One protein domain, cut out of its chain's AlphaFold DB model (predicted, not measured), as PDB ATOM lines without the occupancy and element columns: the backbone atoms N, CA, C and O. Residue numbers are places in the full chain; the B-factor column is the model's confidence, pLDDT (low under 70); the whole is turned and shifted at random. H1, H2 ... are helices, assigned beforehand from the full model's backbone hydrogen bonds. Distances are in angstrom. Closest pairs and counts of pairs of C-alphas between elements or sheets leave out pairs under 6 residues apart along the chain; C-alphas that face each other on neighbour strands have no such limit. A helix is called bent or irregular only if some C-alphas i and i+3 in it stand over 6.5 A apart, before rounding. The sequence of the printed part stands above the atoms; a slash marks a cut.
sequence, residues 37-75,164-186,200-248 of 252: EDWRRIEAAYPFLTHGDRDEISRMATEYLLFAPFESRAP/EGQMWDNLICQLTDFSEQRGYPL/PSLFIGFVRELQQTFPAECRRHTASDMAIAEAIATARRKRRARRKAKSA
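What this domain is: This is residues 37 to 75, 164 to 186 and 200 to 248 of the 252 residues of an uncharacterized protein of Hyphomicrobiales bacterium (UniProt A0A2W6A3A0). Two pairs of helices, H1 with H4 and H2 with H3, each pair side by side and running opposite ways, are joined by a long fifth helix, H5, which begins at H4 and crosses H3. The last residues of H5, 241 to 248, stick out from the body, and the unnamed residues 213 to 224 loop from H4 to H5. The printed part has 111 residues with five named helices, H1 to H5 in order, and no named strand, and its class is all helix. It is compact, with a radius of gyration of the C-alphas of 13.9 A and spans of 39 by 34 by 27 A.

Where its parts are: Find C-alpha 37 at (135.088, 162.919, 114.832); from there H1 runs through residues 37 to 45, 12.6 A long. Next comes H2, residues 51 to 72, 32.1 A from first to last C-alpha and irregular, with C-alphas 66 and 69 7.2 A apart. Past the first cut, look for C-alpha 166 at (106.145, 161.479, 114.132), where H3 begins; it covers residues 166 to 181 over 22.3 A. Past the second cut, H4 takes residues 202 to 212, 15.5 A. H5, the longest helix, spans residues 225 to 248 over 34.9 A and ends at C-alpha 248, (94.005, 153.273, 97.411).

How they stand to each other: Start with H1, which touches H4 at a shallow tilt of 20 degrees, opposite ways; their closest C-alphas are those of Ala 45 and Phe 206, 5.2 A apart. H1 and H2 are close but not clearly touching, about perpendicular at 78 degrees, with the C-alphas of Trp 39 and Arg 54 closest at 8.0 A. H2 touches H3 at a shallow tilt of 15 degrees, opposite ways, closest at the C-alphas of Tyr 64 and Met 167, 5.8 A. With residues 169 to 173 alone, H3 touches residues 232 to 239 of H5, about perpendicular at 82 degrees; the closest C-alphas, of Asp 169 and Ala 235, are 4.7 A apart. H3 and H4 are near each other. With residues 225 to 229 alone, H5 touches H4, about perpendicular at 74 degrees, closest at the C-alphas of Ile 204 and Ala 229, 6.3 A. H2 is apart from H4 and H5. In H1, H3, H4 and H5 every O i to N i+4 pair is within hydrogen-bond range; in H2 14 of 18 are.

The domain as a whole: Look at Glu 37 and Ala 248 for the two C-alphas farthest apart, 45.7 A. Residues 76 to 163 are not printed, and C-alphas 75 and 164 lie 12.4 A apart across that cut; residues 187 to 199 are not printed either, with 11.7 A from C-alpha 186 to C-alpha 200. The link from H1 to H2 is tight, and that from H4 to H5 is long. Mean pLDDT of the printed part is 94.8, and no printed residue is under 70.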
ATOM      1  N   GLU A  37     135.021 164.123 114.008       98.25
ATOM      2  CA  GLU A  37     135.088 162.919 114.832       98.25
ATOM      3  C   GLU A  37     133.740 162.191 114.848       98.25
ATOM      4  O   GLU A  37     133.698 160.968 114.708       98.25
ATOM      5  N   ASP A  38     132.641 162.939 114.957       98.44
ATOM      6  CA  ASP A  38     131.290 162.390 114.880       98.44
ATOM      7  C   ASP A  38     131.054 161.698 113.536       98.44
ATOM      8  O   ASP A  38     130.615 160.547 113.506       98.44
ATOM      9  N   TRP A  39     131.423 162.355 112.432       98.38
ATOM     10  CA  TRP A  39     131.325 161.771 111.097       98.38
ATOM     11  C   TRP A  39     132.154 160.504 110.955       98.38
ATOM     12  O   TRP A  39     131.639 159.508 110.455       98.38
ATOM     13  N   ARG A  40     133.387 160.484 111.475       98.38
ATOM     14  CA  ARG A  40     134.213 159.268 111.477       98.38
ATOM     15  C   ARG A  40     133.527 158.101 112.185       98.38
ATOM     16  O   ARG A  40     133.605 156.978 111.694       98.38
ATOM     17  N   ARG A  41     132.843 158.335 113.310       98.44
ATOM     18  CA  ARG A  41     132.094 157.276 114.016       98.44
ATOM     19  C   ARG A  41     130.858 156.828 113.232       98.44
ATOM     20  O   ARG A  41     130.618 155.629 113.117       98.44
ATOM     21  N   ILE A  42     130.117 157.773 112.651       98.25
ATOM     22  CA  ILE A  42     128.945 157.501 111.804       98.25
ATOM     23  C   ILE A  42     129.335 156.662 110.575       98.25
ATOM     24  O   ILE A  42     128.705 155.642 110.299       98.25
ATOM     25  N   GLU A  43     130.391 157.059 109.867       98.06
ATOM     26  CA  GLU A  43     130.910 156.382 108.673       98.06
ATOM     27  C   GLU A  43     131.507 155.012 109.019       98.06
ATOM     28  O   GLU A  43     131.280 154.044 108.297       98.06
ATOM     29  N   ALA A  44     132.187 154.878 110.164       97.38
ATOM     30  CA  ALA A  44     132.664 153.579 110.641       97.38
ATOM     31  C   ALA A  44     131.509 152.605 110.937       97.38
ATOM     32  O   ALA A  44     131.627 151.409 110.671       97.38
ATOM     33  N   ALA A  45     130.382 153.103 111.454       96.44
ATOM     34  CA  ALA A  45     129.191 152.291 111.695       96.44
ATOM     35  C   ALA A  45     128.406 151.966 110.412       96.44
ATOM     36  O   ALA A  45     127.662 150.980 110.376       96.44
ATOM     37  N   TYR A  46     128.571 152.768 109.357       97.25
ATOM     38  CA  TYR A  46     127.915 152.569 108.068       97.25
ATOM     39  C   TYR A  46     128.886 152.800 106.900       97.25
ATOM     40  O   TYR A  46     128.795 153.821 106.217       97.25
ATOM     41  N   PRO A  47     129.782 151.830 106.611       97.19
ATOM     42  CA  PRO A  47     130.918 152.015 105.691       97.19
ATOM     43  C   PRO A  47     130.565 152.293 104.222       97.19
ATOM     44  O   PRO A  47     131.456 152.452 103.394       97.19
ATOM     45  N   PHE A  48     129.277 152.303 103.878       97.12
ATOM     46  CA  PHE A  48     128.781 152.643 102.545       97.12
ATOM     47  C   PHE A  48     128.626 154.151 102.343       97.12
ATOM     48  O   PHE A  48     128.483 154.587 101.205       97.12
ATOM     49  N   LEU A  49     128.631 154.935 103.424       97.69
ATOM     50  CA  LEU A  49     128.558 156.387 103.335       97.69
ATOM     51  C   LEU A  49     129.824 156.952 102.704       97.69
ATOM     52  O   LEU A  49     130.942 156.539 103.006       97.69
ATOM     53  N   THR A  50     129.625 157.948 101.854       97.38
ATOM     54  CA  THR A  50     130.695 158.757 101.278       97.38
ATOM     55  C   THR A  50     130.682 160.152 101.894       97.38
ATOM     56  O   THR A  50     129.673 160.597 102.435       97.38
ATOM     57  N   HIS A  51     131.769 160.911 101.744       96.75
ATOM     58  CA  HIS A  51     131.781 162.309 102.186       96.75
ATOM     59  C   HIS A  51     130.666 163.146 101.519       96.75
ATOM     60  O   HIS A  51     130.132 164.066 102.129       96.75
ATOM     61  N   GLY A  52     130.276 162.812 100.281       97.25
ATOM     62  CA  GLY A  52     129.184 163.487  99.569       97.25
ATOM     63  C   GLY A  52     127.792 163.240 100.163       97.25
ATOM     64  O   GLY A  52     126.844 163.928  99.803       97.25
ATOM     65  N   ASP A  53     127.659 162.283 101.082       98.06
ATOM     66  CA  ASP A  53     126.398 161.948 101.743       98.06
ATOM     67  C   ASP A  53     126.128 162.800 102.994       98.06
ATOM     68  O   ASP A  53     124.985 162.868 103.461       98.06
ATOM     69  N   ARG A  54     127.164 163.463 103.531       98.00
ATOM     70  CA  ARG A  54     127.111 164.204 104.801       98.00
ATOM     71  C   ARG A  54     126.056 165.306 104.783       98.00
ATOM     72  O   ARG A  54     125.221 165.342 105.682       98.00
ATOM     73  N   ASP A  55     126.022 166.130 103.736       97.38
ATOM     74  CA  ASP A  55     125.094 167.266 103.626       97.38
ATOM     75  C   ASP A  55     123.625 166.821 103.641       97.38
ATOM     76  O   ASP A  55     122.778 167.427 104.300       97.38
ATOM     77  N   GLU A  56     123.305 165.729 102.942       97.75
ATOM     78  CA  GLU A  56     121.936 165.223 102.876       97.75
ATOM     79  C   GLU A  56     121.497 164.632 104.223       97.75
ATOM     80  O   GLU A  56     120.374 164.883 104.673       97.75
ATOM     81  N   ILE A  57     122.393 163.904 104.899       98.00
ATOM     82  CA  ILE A  57     122.158 163.375 106.248       98.00
ATOM     83  C   ILE A  57     122.008 164.508 107.262       98.00
ATOM     84  O   ILE A  57     121.055 164.489 108.046       98.00
ATOM     85  N   SER A  58     122.882 165.515 107.211       97.56
ATOM     86  CA  SER A  58     122.785 166.708 108.049       97.56
ATOM     87  C   SER A  58     121.463 167.423 107.835       97.56
ATOM     88  O   SER A  58     120.786 167.722 108.810       97.56
ATOM     89  N   ARG A  59     121.009 167.603 106.588       96.56
ATOM     90  CA  ARG A  59     119.704 168.215 106.293       96.56
ATOM     91  C   ARG A  59     118.538 167.437 106.917       96.56
ATOM     92  O   ARG A  59     117.645 168.048 107.501       96.56
ATOM     93  N   MET A  60     118.530 166.105 106.804       97.44
ATOM     94  CA  MET A  60     117.489 165.257 107.410       97.44
ATOM     95  C   MET A  60     117.511 165.342 108.945       97.44
ATOM     96  O   MET A  60     116.465 165.458 109.588       97.44
ATOM     97  N   ALA A  61     118.703 165.328 109.544       97.06
ATOM     98  CA  ALA A  61     118.877 165.478 110.983       97.06
ATOM     99  C   ALA A  61     118.501 166.888 111.475       97.06
ATOM    100  O   ALA A  61     117.825 166.999 112.494       97.06
ATOM    101  N   THR A  62     118.843 167.947 110.737       95.56
ATOM    102  CA  THR A  62     118.406 169.327 110.989       95.56
ATOM    103  C   THR A  62     116.887 169.408 111.043       95.56
ATOM    104  O   THR A  62     116.339 169.938 112.005       95.56
ATOM    105  N   GLU A  63     116.192 168.840 110.050       93.44
ATOM    106  CA  GLU A  63     114.725 168.821 110.020       93.44
ATOM    107  C   GLU A  63     114.162 168.130 111.272       93.44
ATOM    108  O   GLU A  63     113.279 168.665 111.942       93.44
ATOM    109  N   TYR A  64     114.720 166.978 111.657       94.69
ATOM    110  CA  TYR A  64     114.334 166.298 112.893       94.69
ATOM    111  C   TYR A  64     114.568 167.154 114.143       94.69
ATOM    112  O   TYR A  64     113.661 167.304 114.964       94.69
ATOM    113  N   LEU A  65     115.769 167.712 114.294       93.88
ATOM    114  CA  LEU A  65     116.177 168.480 115.470       93.88
ATOM    115  C   LEU A  65     115.424 169.802 115.595       93.88
ATOM    116  O   LEU A  65     115.160 170.241 116.713       93.88
ATOM    117  N   LEU A  66     115.007 170.388 114.473       91.38
ATOM    118  CA  LEU A  66     114.159 171.567 114.465       91.38
ATOM    119  C   LEU A  66     112.802 171.273 115.111       91.38
ATOM    120  O   LEU A  66     112.310 172.099 115.868       91.38
ATOM    121  N   PHE A  67     112.203 170.102 114.874       90.12
ATOM    122  CA  PHE A  67     110.842 169.805 115.341       90.12
ATOM    123  C   PHE A  67     110.765 168.927 116.602       90.12
ATOM    124  O   PHE A  67     109.772 168.992 117.334       90.12
ATOM    125  N   ALA A  68     111.787 168.124 116.906       91.06
ATOM    126  CA  ALA A  68     111.767 167.173 118.023       91.06
ATOM    127  C   ALA A  68     111.553 167.822 119.410       91.06
ATOM    128  O   ALA A  68     110.706 167.322 120.168       91.06
ATOM    129  N   PRO A  69     112.212 168.948 119.768       88.75
ATOM    130  CA  PRO A  69     111.968 169.619 121.045       88.75
ATOM    131  C   PRO A  69     110.513 170.057 121.187       88.75
ATOM    132  O   PRO A  69     109.896 169.866 122.240       88.75
ATOM    133  N   PHE A  70     109.939 170.589 120.110       85.19
ATOM    134  CA  PHE A  70     108.568 171.060 120.136       85.19
ATOM    135  C   PHE A  70     107.551 169.931 120.173       85.19
ATOM    136  O   PHE A  70     106.459 170.125 120.699       85.19
ATOM    137  N   GLU A  71     107.872 168.761 119.632       87.44
ATOM    138  CA  GLU A  71     107.010 167.594 119.748       87.44
ATOM    139  C   GLU A  71     106.882 167.177 121.224       87.44
ATOM    140  O   GLU A  71     105.781 167.028 121.752       87.44
ATOM    141  N   SER A  72     108.007 167.091 121.940       84.56
ATOM    142  CA  SER A  72     108.006 166.719 123.363       84.56
ATOM    143  C   SER A  72     107.302 167.756 124.257       84.56
ATOM    144  O   SER A  72     106.626 167.412 125.235       84.56
ATOM    145  N   ARG A  73     107.405 169.038 123.886       87.31
ATOM    146  CA  ARG A  73     106.873 170.189 124.632       87.31
ATOM    147  C   ARG A  73     105.614 170.788 124.009       87.31
ATOM    148  O   ARG A  73     105.258 171.912 124.352       87.31
ATOM    149  N   ALA A  74     104.941 170.055 123.120       89.31
ATOM    150  CA  ALA A  74     103.783 170.578 122.408       89.31
ATOM    151  C   ALA A  74     102.721 171.071 123.405       89.31
ATOM    152  O   ALA A  74     102.302 170.272 124.258       89.31
ATOM    153  N   PRO A  75     102.311 172.352 123.332       90.94
ATOM    154  CA  PRO A  75     101.345 172.913 124.260       90.94
ATOM    155  C   PRO A  75      99.988 172.231 124.090       90.94
ATOM    156  O   PRO A  75      99.648 171.713 123.018       90.94
ATOM    157  N   GLU A 164     103.081 162.010 118.876       88.00
ATOM    158  CA  GLU A 164     104.407 161.893 119.481       88.00
ATOM    159  C   GLU A 164     105.249 160.801 118.786       88.00
ATOM    160  O   GLU A 164     104.823 159.648 118.658       88.00
ATOM    161  N   GLY A 165     106.464 161.160 118.375       92.12
ATOM    162  CA  GLY A 165     107.382 160.327 117.605       92.12
ATOM    163  C   GLY A 165     107.214 160.439 116.086       92.12
ATOM    164  O   GLY A 165     107.905 159.730 115.363       92.12
ATOM    165  N   GLN A 166     106.339 161.302 115.570       92.56
ATOM    166  CA  GLN A 166     106.145 161.479 114.132       92.56
ATOM    167  C   GLN A 166     107.389 162.034 113.441       92.56
ATOM    168  O   GLN A 166     107.709 161.586 112.341       92.56
ATOM    169  N   MET A 167     108.091 162.984 114.065       93.44
ATOM    170  CA  MET A 167     109.315 163.553 113.484       93.44
ATOM    171  C   MET A 167     110.443 162.524 113.457       93.44
ATOM    172  O   MET A 167     111.165 162.412 112.471       93.44
ATOM    173  N   TRP A 168     110.531 161.703 114.504       96.12
ATOM    174  CA  TRP A 168     111.434 160.559 114.541       96.12
ATOM    175  C   TRP A 168     111.110 159.540 113.444       96.12
ATOM    176  O   TRP A 168     111.990 159.128 112.692       96.12
ATOM    177  N   ASP A 169     109.833 159.174 113.301       95.69
ATOM    178  CA  ASP A 169     109.389 158.284 112.231       95.69
ATOM    179  C   ASP A 169     109.749 158.860 110.852       95.69
ATOM    180  O   ASP A 169     110.168 158.106 109.974       95.69
ATOM    181  N   ASN A 170     109.601 160.177 110.660       95.44
ATOM    182  CA  ASN A 170     109.949 160.862 109.416       95.44
ATOM    183  C   ASN A 170     111.449 160.771 109.122       95.44
ATOM    184  O   ASN A 170     111.803 160.316 108.038       95.44
ATOM    185  N   LEU A 171     112.309 161.090 110.096       97.31
ATOM    186  CA  LEU A 171     113.763 160.956 109.970       97.31
ATOM    187  C   LEU A 171     114.154 159.540 109.535       97.31
ATOM    188  O   LEU A 171     114.859 159.358 108.548       97.31
ATOM    189  N   ILE A 172     113.646 158.513 110.225       97.62
ATOM    190  CA  ILE A 172     113.950 157.116 109.884       97.62
ATOM    191  C   ILE A 172     113.469 156.754 108.479       97.62
ATOM    192  O   ILE A 172     114.133 155.982 107.779       97.62
ATOM    193  N   CYS A 173     112.316 157.276 108.059       96.62
ATOM    194  CA  CYS A 173     111.839 157.090 106.696       96.62
ATOM    195  C   CYS A 173     112.797 157.743 105.705       96.62
ATOM    196  O   CYS A 173     113.298 157.034 104.848       96.62
ATOM    197  N   GLN A 174     113.124 159.024 105.871       97.38
ATOM    198  CA  GLN A 174     114.039 159.740 104.984       97.38
ATOM    199  C   GLN A 174     115.410 159.045 104.890       97.38
ATOM    200  O   GLN A 174     115.870 158.787 103.784       97.38
ATOM    201  N   LEU A 175     116.000 158.616 106.013       97.69
ATOM    202  CA  LEU A 175     117.248 157.839 106.026       97.69
ATOM    203  C   LEU A 175     117.108 156.482 105.318       97.69
ATOM    204  O   LEU A 175     118.036 156.008 104.670       97.69
ATOM    205  N   THR A 176     115.944 155.836 105.428       96.38
ATOM    206  CA  THR A 176     115.665 154.587 104.706       96.38
ATOM    207  C   THR A 176     115.559 154.842 103.199       96.38
ATOM    208  O   THR A 176     116.152 154.094 102.433       96.38
ATOM    209  N   ASP A 177     114.832 155.878 102.765       96.12
ATOM    210  CA  ASP A 177     114.709 156.273 101.354       96.12
ATOM    211  C   ASP A 177     116.078 156.632 100.767       96.12
ATOM    212  O   ASP A 177     116.418 156.176  99.678       96.12
ATOM    213  N   PHE A 178     116.873 157.389 101.520       97.44
ATOM    214  CA  PHE A 178     118.240 157.767 101.186       97.44
ATOM    215  C   PHE A 178     119.117 156.541 100.894       97.44
ATOM    216  O   PHE A 178     119.727 156.443  99.827       97.44
ATOM    217  N   SER A 179     119.127 155.565 101.807       96.44
ATOM    218  CA  SER A 179     119.870 154.315 101.630       96.44
ATOM    219  C   SER A 179     119.311 153.464 100.481       96.44
ATOM    220  O   SER A 179     120.088 152.896  99.719       96.44
ATOM    221  N   GLU A 180     117.981 153.386 100.315       94.94
ATOM    222  CA  GLU A 180     117.329 152.666  99.204       94.94
ATOM    223  C   GLU A 180     117.770 153.217  97.843       94.94
ATOM    224  O   GLU A 180     118.129 152.447  96.954       94.94
ATOM    225  N   GLN A 181     117.774 154.543  97.687       97.12
ATOM    226  CA  GLN A 181     118.123 155.219  96.434       97.12
ATOM    227  C   GLN A 181     119.580 154.996  96.020       97.12
ATOM    228  O   GLN A 181     119.880 154.957  94.830       97.12
ATOM    229  N   ARG A 182     120.475 154.811  96.995       97.38
ATOM    230  CA  ARG A 182     121.906 154.561  96.770       97.38
ATOM    231  C   ARG A 182     122.274 153.074  96.752       97.38
ATOM    232  O   ARG A 182     123.433 152.728  96.555       97.38
ATOM    233  N   GLY A 183     121.302 152.180  96.951       96.12
ATOM    234  CA  GLY A 183     121.539 150.736  97.014       96.12
ATOM    235  C   GLY A 183     122.274 150.277  98.279       96.12
ATOM    236  O   GLY A 183     122.837 149.183  98.299       96.12
ATOM    237  N   TYR A 184     122.278 151.087  99.341       96.00
ATOM    238  CA  TYR A 184     122.930 150.749 100.604       96.00
ATOM    239  C   TYR A 184     122.107 149.715 101.399       96.00
ATOM    240  O   TYR A 184     120.869 149.721 101.362       96.00
ATOM    241  N   PRO A 185     122.751 148.814 102.163       93.94
ATOM    242  CA  PRO A 185     122.044 147.764 102.888       93.94
ATOM    243  C   PRO A 185     121.218 148.323 104.057       93.94
ATOM    244  O   PRO A 185     121.739 148.967 104.967       93.94
ATOM    245  N   LEU A 186     119.913 148.033 104.061       90.19
ATOM    246  CA  LEU A 186     118.945 148.510 105.066       90.19
ATOM    247  C   LEU A 186     118.722 147.575 106.262       90.19
ATOM    248  O   LEU A 186     117.975 147.925 107.187       90.19
ATOM    249  N   PRO A 200     124.404 144.176 115.931       85.75
ATOM    250  CA  PRO A 200     123.310 144.915 115.322       85.75
ATOM    251  C   PRO A 200     123.549 145.090 113.818       85.75
ATOM    252  O   PRO A 200     124.679 145.230 113.356       85.75
ATOM    253  N   SER A 201     122.474 145.164 113.025       91.38
ATOM    254  CA  SER A 201     122.618 145.477 111.597       91.38
ATOM    255  C   SER A 201     123.318 146.827 111.394       91.38
ATOM    256  O   SER A 201     123.063 147.760 112.157       91.38
ATOM    257  N   LEU A 202     124.098 146.970 110.321       94.44
ATOM    258  CA  LEU A 202     124.839 148.203 110.017       94.44
ATOM    259  C   LEU A 202     123.946 149.459 110.014       94.44
ATOM    260  O   LEU A 202     124.337 150.496 110.529       94.44
ATOM    261  N   PHE A 203     122.701 149.361 109.533       95.69
ATOM    262  CA  PHE A 203     121.754 150.485 109.574       95.69
ATOM    263  C   PHE A 203     121.299 150.853 111.003       95.69
ATOM    264  O   PHE A 203     121.002 152.011 111.280       95.69
ATOM    265  N   ILE A 204     121.243 149.892 111.932       95.75
ATOM    266  CA  ILE A 204     120.978 150.179 113.355       95.75
ATOM    267  C   ILE A 204     122.190 150.887 113.966       95.75
ATOM    268  O   ILE A 204     122.007 151.893 114.646       95.75
ATOM    269  N   GLY A 205     123.405 150.404 113.675       96.19
ATOM    270  CA  GLY A 205     124.651 151.059 114.082       96.19
ATOM    271  C   GLY A 205     124.727 152.501 113.581       96.19
ATOM    272  O   GLY A 205     124.954 153.409 114.372       96.19
ATOM    273  N   PHE A 206     124.412 152.723 112.302       97.62
ATOM    274  CA  PHE A 206     124.305 154.049 111.694       97.62
ATOM    275  C   PHE A 206     123.384 154.988 112.483       97.62
ATOM    276  O   PHE A 206     123.798 156.060 112.920       97.62
ATOM    277  N   VAL A 207     122.129 154.574 112.692       97.62
ATOM    278  CA  VAL A 207     121.127 155.386 113.394       97.62
ATOM    279  C   VAL A 207     121.534 155.625 114.848       97.62
ATOM    280  O   VAL A 207     121.264 156.696 115.390       97.62
ATOM    281  N   ARG A 208     122.184 154.653 115.496       97.62
ATOM    282  CA  ARG A 208     122.705 154.805 116.857       97.62
ATOM    283  C   ARG A 208     123.795 155.870 116.920       97.62
ATOM    284  O   ARG A 208     123.658 156.785 117.726       97.62
ATOM    285  N   GLU A 209     124.834 155.766 116.093       98.06
ATOM    286  CA  GLU A 209     125.941 156.732 116.098       98.06
ATOM    287  C   GLU A 209     125.459 158.130 115.713       98.06
ATOM    288  O   GLU A 209     125.798 159.099 116.392       98.06
ATOM    289  N   LEU A 210     124.571 158.234 114.716       98.19
ATOM    290  CA  LEU A 210     123.946 159.503 114.352       98.19
ATOM    291  C   LEU A 210     123.214 160.119 115.550       98.19
ATOM    292  O   LEU A 210     123.421 161.283 115.862       98.19
ATOM    293  N   GLN A 211     122.426 159.349 116.302       97.75
ATOM    294  CA  GLN A 211     121.747 159.880 117.486       97.75
ATOM    295  C   GLN A 211     122.685 160.325 118.613       97.75
ATOM    296  O   GLN A 211     122.301 161.193 119.399       97.75
ATOM    297  N   GLN A 212     123.892 159.766 118.733       98.00
ATOM    298  CA  GLN A 212     124.830 160.192 119.780       98.00
ATOM    299  C   GLN A 212     125.337 161.619 119.577       98.00
ATOM    300  O   GLN A 212     125.736 162.266 120.545       98.00
ATOM    301  N   THR A 213     125.255 162.126 118.351       98.00
ATOM    302  CA  THR A 213     125.588 163.516 118.017       98.00
ATOM    303  C   THR A 213     124.469 164.502 118.373       98.00
ATOM    304  O   THR A 213     124.701 165.704 118.465       98.00
ATOM    305  N   PHE A 214     123.244 164.019 118.603       97.12
ATOM    306  CA  PHE A 214     122.105 164.880 118.908       97.12
ATOM    307  C   PHE A 214     122.158 165.382 120.361       97.12
ATOM    308  O   PHE A 214     122.687 164.681 121.239       97.12
ATOM    309  N   PRO A 215     121.531 166.537 120.667       95.38
ATOM    310  CA  PRO A 215     121.229 166.932 122.041       95.38
ATOM    311  C   PRO A 215     120.507 165.806 122.791       95.38
ATOM    312  O   PRO A 215     119.674 165.104 122.210       95.38
ATOM    313  N   ALA A 216     120.829 165.612 124.072       95.25
ATOM    314  CA  ALA A 216     120.362 164.467 124.857       95.25
ATOM    315  C   ALA A 216     118.827 164.350 124.892       95.25
ATOM    316  O   ALA A 216     118.281 163.252 124.816       95.25
ATOM    317  N   GLU A 217     118.130 165.482 124.938       93.12
ATOM    318  CA  GLU A 217     116.673 165.602 124.911       93.12
ATOM    319  C   GLU A 217     116.026 165.180 123.582       93.12
ATOM    320  O   GLU A 217     114.833 164.879 123.554       93.12
ATOM    321  N   CYS A 218     116.795 165.146 122.490       95.00
ATOM    322  CA  CYS A 218     116.327 164.745 121.163       95.00
ATOM    323  C   CYS A 218     116.639 163.278 120.847       95.00
ATOM    324  O   CYS A 218     116.159 162.756 119.839       95.00
ATOM    325  N   ARG A 219     117.431 162.590 121.677       96.06
ATOM    326  CA  ARG A 219     117.748 161.169 121.480       96.06
ATOM    327  C   ARG A 219     116.535 160.309 121.832       96.06
ATOM    328  O   ARG A 219     115.838 160.563 122.813       96.06
ATOM    329  N   ARG A 220     116.284 159.258 121.053       95.44
ATOM    330  CA  ARG A 220     115.166 158.329 121.250       95.44
ATOM    331  C   ARG A 220     115.639 156.878 121.218       95.44
ATOM    332  O   ARG A 220     116.574 156.505 120.523       95.44
ATOM    333  N   HIS A 221     114.947 156.035 121.982       94.75
ATOM    334  CA  HIS A 221     115.181 154.584 121.999       94.75
ATOM    335  C   HIS A 221     116.628 154.175 122.346       94.75
ATOM    336  O   HIS A 221     117.076 153.109 121.950       94.75
ATOM    337  N   THR A 222     117.350 154.979 123.133       95.06
ATOM    338  CA  THR A 222     118.775 154.781 123.470       95.06
ATOM    339  C   THR A 222     119.056 153.662 124.479       95.06
ATOM    340  O   THR A 222     120.204 153.461 124.863       95.06
ATOM    341  N   ALA A 223     118.029 152.938 124.934       93.25
ATOM    342  CA  ALA A 223     118.170 151.916 125.970       93.25
ATOM    343  C   ALA A 223     118.940 150.670 125.495       93.25
ATOM    344  O   ALA A 223     119.630 150.043 126.292       93.25
ATOM    345  N   SER A 224     118.794 150.291 124.222       94.38
ATOM    346  CA  SER A 224     119.490 149.155 123.612       94.38
ATOM    347  C   SER A 224     119.371 149.190 122.087       94.38
ATOM    348  O   SER A 224     118.458 149.812 121.541       94.38
ATOM    349  N   ASP A 225     120.235 148.449 121.391       92.38
ATOM    350  CA  ASP A 225     120.138 148.280 119.934       92.38
ATOM    351  C   ASP A 225     118.809 147.639 119.512       92.38
ATOM    352  O   ASP A 225     118.238 148.002 118.484       92.38
ATOM    353  N   MET A 226     118.268 146.740 120.341       91.12
ATOM    354  CA  MET A 226     116.951 146.139 120.123       91.12
ATOM    355  C   MET A 226     115.839 147.198 120.155       91.12
ATOM    356  O   MET A 226     114.958 147.188 119.298       91.12
ATOM    357  N   ALA A 227     115.903 148.158 121.085       92.81
ATOM    358  CA  ALA A 227     114.924 149.242 121.164       92.81
ATOM    359  C   ALA A 227     114.969 150.144 119.917       92.81
ATOM    360  O   ALA A 227     113.918 150.542 119.402       92.81
ATOM    361  N   ILE A 228     116.168 150.435 119.394       95.00
ATOM    362  CA  ILE A 228     116.342 151.171 118.132       95.00
ATOM    363  C   ILE A 228     115.781 150.353 116.960       95.00
ATOM    364  O   ILE A 228     115.030 150.884 116.139       95.00
ATOM    365  N   ALA A 229     116.086 149.054 116.897       93.56
ATOM    366  CA  ALA A 229     115.600 148.156 115.852       93.56
ATOM    367  C   ALA A 229     114.064 148.108 115.792       93.56
ATOM    368  O   ALA A 229     113.472 148.248 114.715       93.56
ATOM    369  N   GLU A 230     113.406 147.960 116.944       93.12
ATOM    370  CA  GLU A 230     111.946 147.963 117.065       93.12
ATOM    371  C   GLU A 230     111.331 149.297 116.623       93.12
ATOM    372  O   GLU A 230     110.316 149.316 115.910       93.12
ATOM    373  N   ALA A 231     111.957 150.417 116.992       94.25
ATOM    374  CA  ALA A 231     111.524 151.748 116.582       94.25
ATOM    375  C   ALA A 231     111.635 151.935 115.062       94.25
ATOM    376  O   ALA A 231     110.674 152.367 114.420       94.25
ATOM    377  N   ILE A 232     112.757 151.521 114.461       95.44
ATOM    378  CA  ILE A 232     112.963 151.567 113.007       95.44
ATOM    379  C   ILE A 232     111.921 150.707 112.283       95.44
ATOM    380  O   ILE A 232     111.299 151.146 111.311       95.44
ATOM    381  N   ALA A 233     111.690 149.482 112.765       94.31
ATOM    382  CA  ALA A 233     110.696 148.580 112.193       94.31
ATOM    383  C   ALA A 233     109.278 149.171 112.272       94.31
ATOM    384  O   ALA A 233     108.489 149.042 111.327       94.31
ATOM    385  N   THR A 234     108.958 149.848 113.375       94.56
ATOM    386  CA  THR A 234     107.677 150.532 113.579       94.56
ATOM    387  C   THR A 234     107.503 151.699 112.606       94.56
ATOM    388  O   THR A 234     106.486 151.747 111.905       94.56
ATOM    389  N   ALA A 235     108.502 152.578 112.481       95.56
ATOM    390  CA  ALA A 235     108.490 153.701 111.541       95.56
ATOM    391  C   ALA A 235     108.296 153.226 110.089       95.56
ATOM    392  O   ALA A 235     107.384 153.668 109.383       95.56
ATOM    393  N   ARG A 236     109.071 152.217 109.661       94.88
ATOM    394  CA  ARG A 236     108.963 151.620 108.317       94.88
ATOM    395  C   ARG A 236     107.587 150.996 108.061       94.88
ATOM    396  O   ARG A 236     107.046 151.119 106.959       94.88
ATOM    397  N   ARG A 237     106.981 150.347 109.061       94.94
ATOM    398  CA  ARG A 237     105.622 149.787 108.952       94.94
ATOM    399  C   ARG A 237     104.579 150.886 108.749       94.94
ATOM    400  O   ARG A 237     103.732 150.750 107.865       94.94
ATOM    401  N   LYS A 238     104.672 151.988 109.505       93.06
ATOM    402  CA  LYS A 238     103.802 153.165 109.338       93.06
ATOM    403  C   LYS A 238     103.945 153.775 107.938       93.06
ATOM    404  O   LYS A 238     102.928 154.030 107.296       93.06
ATOM    405  N   ARG A 239     105.173 153.924 107.417       92.88
ATOM    406  CA  ARG A 239     105.442 154.385 106.031       92.88
ATOM    407  C   ARG A 239     104.724 153.526 104.995       92.88
ATOM    408  O   ARG A 239     104.024 154.058 104.135       92.88
ATOM    409  N   ARG A 240     104.850 152.198 105.090       94.00
ATOM    410  CA  ARG A 240     104.191 151.256 104.166       94.00
ATOM    411  C   ARG A 240     102.668 151.359 104.226       94.00
ATOM    412  O   ARG A 240     102.026 151.390 103.179       94.00
ATOM    413  N   ALA A 241     102.099 151.462 105.427       94.06
ATOM    414  CA  ALA A 241     100.660 151.647 105.600       94.06
ATOM    415  C   ALA A 241     100.170 152.955 104.952       94.06
ATOM    416  O   ALA A 241      99.189 152.934 104.212       94.06
ATOM    417  N   ARG A 242     100.897 154.068 105.145       91.00
ATOM    418  CA  ARG A 242     100.594 155.366 104.512       91.00
ATOM    419  C   ARG A 242     100.664 155.301 102.986       91.00
ATOM    420  O   ARG A 242      99.756 155.788 102.322       91.00
ATOM    421  N   ARG A 243     101.693 154.658 102.422       91.62
ATOM    422  CA  ARG A 243     101.815 154.462 100.965       91.62
ATOM    423  C   ARG A 243     100.654 153.648 100.396       91.62
ATOM    424  O   ARG A 243     100.083 154.053  99.393       91.62
ATOM    425  N   LYS A 244     100.266 152.558 101.070       94.25
ATOM    426  CA  LYS A 244      99.112 151.735 100.674       94.25
ATOM    427  C   LYS A 244      97.792 152.514 100.744       94.25
ATOM    428  O   LYS A 244      96.941 152.345  99.876       94.25
ATOM    429  N   ALA A 245      97.625 153.368 101.754       92.75
ATOM    430  CA  ALA A 245      96.458 154.239 101.859       92.75
ATOM    431  C   ALA A 245      96.418 155.256 100.705       92.75
ATOM    432  O   ALA A 245      95.396 155.360 100.036       92.75
ATOM    433  N   LYS A 246      97.548 155.916 100.403       91.56
ATOM    434  CA  LYS A 246      97.651 156.876  99.290       91.56
ATOM    435  C   LYS A 246      97.391 156.228  97.924       91.56
ATOM    436  O   LYS A 246      96.706 156.813  97.096       91.56
ATOM    437  N   SER A 247      97.879 155.004  97.690       93.06
ATOM    438  CA  SER A 247      97.587 154.280  96.443       93.06
ATOM    439  C   SER A 247      96.113 153.892  96.309       93.06
ATOM    440  O   SER A 247      95.609 153.799  95.197       93.06
ATOM    441  N   ALA A 248      95.414 153.661  97.426       93.81
ATOM    442  CA  ALA A 248      94.005 153.273  97.411       93.81
ATOM    443  C   ALA A 248      93.061 154.460  97.152       93.81
ATOM    444  O   ALA A 248      91.986 154.265  96.595       93.81
TER     445      ALA A 248